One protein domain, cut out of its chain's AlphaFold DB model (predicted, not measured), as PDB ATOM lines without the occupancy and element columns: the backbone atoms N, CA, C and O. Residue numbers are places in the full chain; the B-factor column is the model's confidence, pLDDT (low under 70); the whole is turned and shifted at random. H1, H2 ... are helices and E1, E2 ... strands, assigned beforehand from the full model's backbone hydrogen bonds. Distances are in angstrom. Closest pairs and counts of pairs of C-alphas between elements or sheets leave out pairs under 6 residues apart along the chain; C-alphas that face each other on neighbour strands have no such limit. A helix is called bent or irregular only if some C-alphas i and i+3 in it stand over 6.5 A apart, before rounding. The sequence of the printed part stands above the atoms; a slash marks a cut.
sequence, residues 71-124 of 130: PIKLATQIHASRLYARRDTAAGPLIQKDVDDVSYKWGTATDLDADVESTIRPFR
ATOM      1  N   PRO A  71     -15.677  33.526 -17.838       89.62
ATOM      2  CA  PRO A  71     -16.469  33.963 -16.686       89.62
ATOM      3  C   PRO A  71     -17.187  35.303 -16.913       89.62
ATOM      4  O   PRO A  71     -18.312  35.492 -16.455       89.62
ATOM      5  N   ILE A  72     -16.573  36.229 -17.660       90.75
ATOM      6  CA  ILE A  72     -17.180  37.527 -17.980       90.75
ATOM      7  C   ILE A  72     -18.339  37.352 -18.965       90.75
ATOM      8  O   ILE A  72     -19.377  38.000 -18.808       90.75
ATOM      9  N   LYS A  73     -18.210  36.453 -19.950       92.56
ATOM     10  CA  LYS A  73     -19.308  36.139 -20.879       92.56
ATOM     11  C   LYS A  73     -20.518  35.582 -20.130       92.56
ATOM     12  O   LYS A  73     -21.626  36.081 -20.319       92.56
ATOM     13  N   LEU A  74     -20.297  34.616 -19.238       92.19
ATOM     14  CA  LEU A  74     -21.351  34.015 -18.420       92.19
ATOM     15  C   LEU A  74     -22.018  35.052 -17.503       92.19
ATOM     16  O   LEU A  74     -23.242  35.174 -17.497       92.19
ATOM     17  N   ALA A  75     -21.226  35.872 -16.809       91.00
ATOM     18  CA  ALA A  75     -21.734  36.964 -15.979       91.00
ATOM     19  C   ALA A  75     -22.611  37.947 -16.784       91.00
ATOM     20  O   ALA A  75     -23.678  38.360 -16.325       91.00
ATOM     21  N   THR A  76     -22.201  38.273 -18.014       91.38
ATOM     22  CA  THR A  76     -22.950  39.167 -18.912       91.38
ATOM     23  C   THR A  76     -24.267  38.537 -19.366       91.38
ATOM     24  O   THR A  76     -25.287  39.221 -19.405       91.38
ATOM     25  N   GLN A  77     -24.283  37.234 -19.657       93.00
ATOM     26  CA  GLN A  77     -25.505  36.514 -20.030       93.00
ATOM     27  C   GLN A  77     -26.515  36.453 -18.878       93.00
ATOM     28  O   GLN A  77     -27.700  36.712 -19.094       93.00
ATOM     29  N   ILE A  78     -26.059  36.169 -17.653       89.12
ATOM     30  CA  ILE A  78     -26.918  36.170 -16.457       89.12
ATOM     31  C   ILE A  78     -27.500  37.566 -16.223       89.12
ATOM     32  O   ILE A  78     -28.690  37.717 -15.949       89.12
ATOM     33  N   HIS A  79     -26.681  38.607 -16.363       87.31
ATOM     34  CA  HIS A  79     -27.154  39.973 -16.185       87.31
ATOM     35  C   HIS A  79     -28.165  40.372 -17.272       87.31
ATOM     36  O   HIS A  79     -29.220  40.936 -16.970       87.31
ATOM     37  N   ALA A  80     -27.891  40.021 -18.531       88.50
ATOM     38  CA  ALA A  80     -28.770  40.299 -19.661       88.50
ATOM     39  C   ALA A  80     -30.121  39.576 -19.547       88.50
ATOM     40  O   ALA A  80     -31.156  40.191 -19.800       88.50
ATOM     41  N   SER A  81     -30.142  38.310 -19.116       86.94
ATOM     42  CA  SER A  81     -31.390  37.555 -18.941       86.94
ATOM     43  C   SER A  81     -32.291  38.177 -17.871       86.94
ATOM     44  O   SER A  81     -33.508  38.244 -18.041       86.94
ATOM     45  N   ARG A  82     -31.703  38.722 -16.799       77.88
ATOM     46  CA  ARG A  82     -32.443  39.418 -15.738       77.88
ATOM     47  C   ARG A  82     -32.959  40.783 -16.175       77.88
ATOM     48  O   ARG A  82     -34.098  41.120 -15.862       77.88
ATOM     49  N   LEU A  83     -32.162  41.556 -16.914       81.00
ATOM     50  CA  LEU A  83     -32.635  42.800 -17.533       81.00
ATOM     51  C   LEU A  83     -33.784  42.526 -18.509       81.00
ATOM     52  O   LEU A  83     -34.772  43.255 -18.513       81.00
ATOM     53  N   TYR A  84     -33.691  41.437 -19.275       83.88
ATOM     54  CA  TYR A  84     -34.759  40.998 -20.165       83.88
ATOM     55  C   TYR A  84     -36.029  40.618 -19.391       83.88
ATOM     56  O   TYR A  84     -37.107  41.100 -19.721       83.88
ATOM     57  N   ALA A  85     -35.911  39.847 -18.306       78.25
ATOM     58  CA  ALA A  85     -37.049  39.484 -17.457       78.25
ATOM     59  C   ALA A  85     -37.732  40.701 -16.799       78.25
ATOM     60  O   ALA A  85     -38.937  40.676 -16.557       78.25
ATOM     61  N   ARG A  86     -36.985  41.786 -16.539       72.00
ATOM     62  CA  ARG A  86     -37.541  43.058 -16.038       72.00
ATOM     63  C   ARG A  86     -38.320  43.839 -17.093       72.00
ATOM     64  O   ARG A  86     -39.128  44.680 -16.727       72.00
ATOM     65  N   ARG A  87     -38.108  43.595 -18.387       73.19
ATOM     66  CA  ARG A  87     -38.835  44.312 -19.446       73.19
ATOM     67  C   ARG A  87     -40.339  44.037 -19.393       73.19
ATOM     68  O   ARG A  87     -41.129  44.928 -19.682       73.19
ATOM     69  N   ASP A  88     -40.724  42.826 -19.004       66.88
ATOM     70  CA  ASP A  88     -42.118  42.382 -19.042       66.88
ATOM     71  C   ASP A  88     -42.917  42.797 -17.781       66.88
ATOM     72  O   ASP A  88     -44.075  42.411 -17.612       66.88
ATOM     73  N   THR A  89     -42.347  43.616 -16.882       60.28
ATOM     74  CA  THR A  89     -43.099  44.204 -15.762       60.28
ATOM     75  C   THR A  89     -43.935  45.393 -16.242       60.28
ATOM     76  O   THR A  89     -43.440  46.511 -16.367       60.28
ATOM     77  N   ALA A  90     -45.227  45.158 -16.481       51.00
ATOM     78  CA  ALA A  90     -46.186  46.123 -17.035       51.00
ATOM     79  C   ALA A  90     -46.481  47.379 -16.172       51.00
ATOM     80  O   ALA A  90     -47.290  48.206 -16.583       51.00
ATOM     81  N   ALA A  91     -45.867  47.549 -14.992       47.12
ATOM     82  CA  ALA A  91     -46.280  48.548 -13.993       47.12
ATOM     83  C   ALA A  91     -45.141  49.412 -13.399       47.12
ATOM     84  O   ALA A  91     -45.248  49.890 -12.272       47.12
ATOM     85  N   GLY A  92     -44.055  49.657 -14.138       54.78
ATOM     86  CA  GLY A  92     -42.911  50.419 -13.610       54.78
ATOM     87  C   GLY A  92     -42.007  49.563 -12.710       54.78
ATOM     88  O   GLY A  92     -42.129  48.339 -12.753       54.78
ATOM     89  N   PRO A  93     -41.061  50.155 -11.944       53.47
ATOM     90  CA  PRO A  93     -40.078  49.393 -11.177       53.47
ATOM     91  C   PRO A  93     -40.792  48.559 -10.105       53.47
ATOM     92  O   PRO A  93     -41.113  49.051  -9.026       53.47
ATOM     93  N   LEU A  94     -41.088  47.297 -10.416       55.91
ATOM     94  CA  LEU A  94     -41.691  46.374  -9.469       55.91
ATOM     95  C   LEU A  94     -40.628  45.980  -8.445       55.91
ATOM     96  O   LEU A  94     -39.709  45.215  -8.727       55.91
ATOM     97  N   ILE A  95     -40.774  46.534  -7.245       55.75
ATOM     98  CA  ILE A  95     -39.919  46.291  -6.076       55.75
ATOM     99  C   ILE A  95     -40.090  44.841  -5.562       55.75
ATOM    100  O   ILE A  95     -39.239  44.322  -4.839       55.75
ATOM    101  N   GLN A  96     -41.161  44.145  -5.964       55.75
ATOM    102  CA  GLN A  96     -41.482  42.796  -5.503       55.75
ATOM    103  C   GLN A  96     -42.307  42.011  -6.539       55.75
ATOM    104  O   GLN A  96     -43.244  42.555  -7.125       55.75
ATOM    105  N   LYS A  97     -41.970  40.733  -6.756       59.25
ATOM    106  CA  LYS A  97     -42.801  39.742  -7.460       59.25
ATOM    107  C   LYS A  97     -42.932  38.513  -6.580       59.25
ATOM    108  O   LYS A  97     -41.943  37.841  -6.300       59.25
ATOM    109  N   ASP A  98     -44.162  38.204  -6.216       57.94
ATOM    110  CA  ASP A  98     -44.477  36.975  -5.510       57.94
ATOM    111  C   ASP A  98     -44.819  35.903  -6.555       57.94
ATOM    112  O   ASP A  98     -45.658  36.111  -7.438       57.94
ATOM    113  N   VAL A  99     -44.086  34.792  -6.519       63.03
ATOM    114  CA  VAL A  99     -44.374  33.585  -7.294       63.03
ATOM    115  C   VAL A  99     -44.669  32.494  -6.279       63.03
ATOM    116  O   VAL A  99     -43.750  31.978  -5.647       63.03
ATOM    117  N   ASP A 100     -45.952  32.165  -6.136       67.94
ATOM    118  CA  ASP A 100     -46.443  31.208  -5.141       67.94
ATOM    119  C   ASP A 100     -46.001  31.602  -3.712       67.94
ATOM    120  O   ASP A 100     -46.193  32.756  -3.330       67.94
ATOM    121  N   ASP A 101     -45.374  30.708  -2.941       73.12
ATOM    122  CA  ASP A 101     -44.898  30.983  -1.570       73.12
ATOM    123  C   ASP A 101     -43.536  31.724  -1.522       73.12
ATOM    124  O   ASP A 101     -42.969  31.971  -0.455       73.12
ATOM    125  N   VAL A 102     -42.969  32.083  -2.683       55.31
ATOM    126  CA  VAL A 102     -41.654  32.732  -2.793       55.31
ATOM    127  C   VAL A 102     -41.812  34.196  -3.198       55.31
ATOM    128  O   VAL A 102     -42.205  34.522  -4.319       55.31
ATOM    129  N   SER A 103     -41.431  35.095  -2.288       58.34
ATOM    130  CA  SER A 103     -41.386  36.535  -2.548       58.34
ATOM    131  C   SER A 103     -40.010  36.960  -3.065       58.34
ATOM    132  O   SER A 103     -39.022  37.000  -2.329       58.34
ATOM    133  N   TYR A 104     -39.927  37.308  -4.350       57.78
ATOM    134  CA  TYR A 104     -38.732  37.920  -4.929       57.78
ATOM    135  C   TYR A 104     -38.805  39.426  -4.723       57.78
ATOM    136  O   TYR A 104     -39.505  40.137  -5.444       57.78
ATOM    137  N   LYS A 105     -38.074  39.932  -3.731       56.56
ATOM    138  CA  LYS A 105     -37.873  41.371  -3.549       56.56
ATOM    139  C   LYS A 105     -36.646  41.800  -4.339       56.56
ATOM    140  O   LYS A 105     -35.519  41.498  -3.949       56.56
ATOM    141  N   TRP A 106     -36.849  42.540  -5.425       57.59
ATOM    142  CA  TRP A 106     -35.775  43.357  -5.981       57.59
ATOM    143  C   TRP A 106     -35.730  44.620  -5.143       57.59
ATOM    144  O   TRP A 106     -36.328  45.640  -5.485       57.59
ATOM    145  N   GLY A 107     -35.049  44.524  -4.001       51.19
ATOM    146  CA  GLY A 107     -34.675  45.716  -3.264       51.19
ATOM    147  C   GLY A 107     -34.010  46.697  -4.226       51.19
ATOM    148  O   GLY A 107     -33.350  46.297  -5.190       51.19
ATOM    149  N   THR A 108     -34.160  47.983  -3.945       48.03
ATOM    150  CA  THR A 108     -33.306  49.076  -4.430       48.03
ATOM    151  C   THR A 108     -31.862  48.880  -3.940       48.03
ATOM    152  O   THR A 108     -31.227  49.778  -3.404       48.03
ATOM    153  N   ALA A 109     -31.341  47.666  -4.070       47.84
ATOM    154  CA  ALA A 109     -29.970  47.331  -3.848       47.84
ATOM    155  C   ALA A 109     -29.254  47.720  -5.133       47.84
ATOM    156  O   ALA A 109     -29.395  47.102  -6.187       47.84
ATOM    157  N   THR A 110     -28.460  48.766  -5.008       53.72
ATOM    158  CA  THR A 110     -27.274  49.067  -5.811       53.72
ATOM    159  C   THR A 110     -26.300  47.883  -5.952       53.72
ATOM    160  O   THR A 110     -25.273  48.028  -6.612       53.72
ATOM    161  N   ASP A 111     -26.605  46.732  -5.349       63.34
ATOM    162  CA  ASP A 111     -25.764  45.552  -5.303       63.34
ATOM    163  C   ASP A 111     -25.985  44.668  -6.529       63.34
ATOM    164  O   ASP A 111     -27.100  44.439  -7.013       63.34
ATOM    165  N   LEU A 112     -24.868  44.182  -7.052       72.38
ATOM    166  CA  LEU A 112     -24.847  43.217  -8.133       72.38
ATOM    167  C   LEU A 112     -25.373  41.870  -7.614       72.38
ATOM    168  O   LEU A 112     -25.273  41.562  -6.432       72.38
ATOM    169  N   ASP A 113     -25.939  41.055  -8.499       78.06
ATOM    170  CA  ASP A 113     -26.342  39.692  -8.146       78.06
ATOM    171  C   ASP A 113     -25.167  38.892  -7.570       78.06
ATOM    172  O   ASP A 113     -24.074  38.979  -8.119       78.06
ATOM    173  N   ALA A 114     -25.386  38.085  -6.530       81.12
ATOM    174  CA  ALA A 114     -24.314  37.379  -5.820       81.12
ATOM    175  C   ALA A 114     -23.497  36.445  -6.737       81.12
ATOM    176  O   ALA A 114     -22.269  36.359  -6.622       81.12
ATOM    177  N   ASP A 115     -24.155  35.791  -7.698       83.00
ATOM    178  CA  ASP A 115     -23.499  34.906  -8.666       83.00
ATOM    179  C   ASP A 115     -22.676  35.703  -9.686       83.00
ATOM    180  O   ASP A 115     -21.534  35.359  -9.997       83.00
ATOM    181  N   VAL A 116     -23.215  36.826 -10.165       86.69
ATOM    182  CA  VAL A 116     -22.480  37.745 -11.043       86.69
ATOM    183  C   VAL A 116     -21.302  38.357 -10.280       86.69
ATOM    184  O   VAL A 116     -20.188  38.361 -10.793       86.69
ATOM    185  N   GLU A 117     -21.516  38.817  -9.047       87.56
ATOM    186  CA  GLU A 117     -20.505  39.428  -8.187       87.56
ATOM    187  C   GLU A 117     -19.350  38.468  -7.917       87.56
ATOM    188  O   GLU A 117     -18.196  38.830  -8.148       87.56
ATOM    189  N   SER A 118     -19.640  37.241  -7.483       86.38
ATOM    190  CA  SER A 118     -18.612  36.229  -7.226       86.38
ATOM    191  C   SER A 118     -17.806  35.891  -8.484       86.38
ATOM    192  O   SER A 118     -16.583  35.751  -8.403       86.38
ATOM    193  N   THR A 119     -18.458  35.864  -9.650       87.56
ATOM    194  CA  THR A 119     -17.819  35.584 -10.944       87.56
ATOM    195  C   THR A 119     -16.913  36.727 -11.412       87.56
ATOM    196  O   THR A 119     -15.822  36.479 -11.928       87.56
ATOM    197  N   ILE A 120     -17.316  37.991 -11.218       89.44
ATOM    198  CA  ILE A 120     -16.521  39.153 -11.654       89.44
ATOM    199  C   ILE A 120     -15.488  39.613 -10.620       89.44
ATOM    200  O   ILE A 120     -14.561  40.349 -10.969       89.44
ATOM    201  N   ARG A 121     -15.617  39.198  -9.353       86.50
ATOM    202  CA  ARG A 121     -14.747  39.618  -8.243       86.50
ATOM    203  C   ARG A 121     -13.246  39.485  -8.545       86.50
ATOM    204  O   ARG A 121     -12.528  40.425  -8.205       86.50
ATOM    205  N   PRO A 122     -12.748  38.421  -9.209       85.19
ATOM    206  CA  PRO A 122     -11.328  38.302  -9.557       85.19
ATOM    207  C   PRO A 122     -10.839  39.332 -10.587       85.19
ATOM    208  O   PRO A 122      -9.654  39.647 -10.625       85.19
ATOM    209  N   PHE A 123     -11.735  39.864 -11.423       83.81
ATOM    210  CA  PHE A 123     -11.409  40.827 -12.482       83.81
ATOM    211  C   PHE A 123     -11.528  42.284 -12.022       83.81
ATOM    212  O   PHE A 123     -11.129  43.206 -12.736       83.81
ATOM    213  N   ARG A 124     -12.078  42.515 -10.827       81.62
ATOM    214  CA  ARG A 124     -12.250  43.850 -10.262       81.62
ATOM    215  C   ARG A 124     -10.916  44.381  -9.741       81.62
ATOM    216  O   ARG A 124     -10.257  43.750  -8.917       81.62
TER     217      ARG A 124
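AT A GLANCE: This is residues 71 to 124 of the 130 residues of an uncharacterized protein of Mycobacterium aquaticum (UniProt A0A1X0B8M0). A long helix, H1, and a shorter one, H2, lie side by side and run opposite ways, and a small two-stranded hairpin, E1 and E2, stands crosswise at the far end of H1, where it sticks out with residues 98 to 103. The chain makes a long, open loop: out along H1, round through the hairpin, and back through an unnamed stretch to H2, which packs on the first part of H1. The printed part has 54 residues, with two named helices and two named strands in the order H1, E1, E2, H2; the sheet has the order E1 - E2 and is antiparallel, and the class is mixed, helices and strands. The whole is loose, with a radius of gyration of the C-alphas of 12.9 A, and elongated, with spans of 35 by 20 by 18 A.

IN THESE COORDINATES: H1 takes residues 71 to 87 and measures 24.8 A from its first C-alpha, at (-16.469, 33.963, -16.686), to its last, at (-38.835, 44.312, -19.446). E1, residues 96 to 99, is 9.8 A long. E2, residues 102 to 105, is 9.5 A long. H2, residues 114 to 123, is 14.9 A long and ends with C-alpha 123 at (-11.409, 40.827, -12.482). H2 is irregular: C-alphas 119 and 122 are 7.2 A apart.

HOW THE PARTS SIT: H1 and H2 touch, with 10 pairs of C-alphas within 8 A; the closest are those of Ala 75 and Val 116, 5.1 A apart. They run opposite ways at a steep tilt of 37 degrees, only just past shallow. In H1 every O i to N i+4 pair is within hydrogen-bond range; in H2 4 of 6 are. H1 and E2 are apart. E1 and H2 are apart too. E1 and E2 form a hairpin of antiparallel neighbours, with 163 degrees between their directions. The C-alphas of Gln 96 and Lys 105 face each other at 4.3 A. N 97 and O 104 are within hydrogen-bond range at 2.9 A, and so are N 102 and O 99 at 3.1 A.

THE WHOLE: The two C-alphas farthest apart are those of Asp 100 and Phe 123, at 37.1 A, while the first and last printed C-alphas, 71 and 124, are 12.5 A apart. The printed part has no cut. The link from E1 to E2 is tight; those from H1 to E1 and from E2 to H2 are short, with 8 residues each. The mean pLDDT of the printed part is 72.6. Residues 88 to 100 and 102 to 111 are under 70, while H1 and H2 each have a mean of 86.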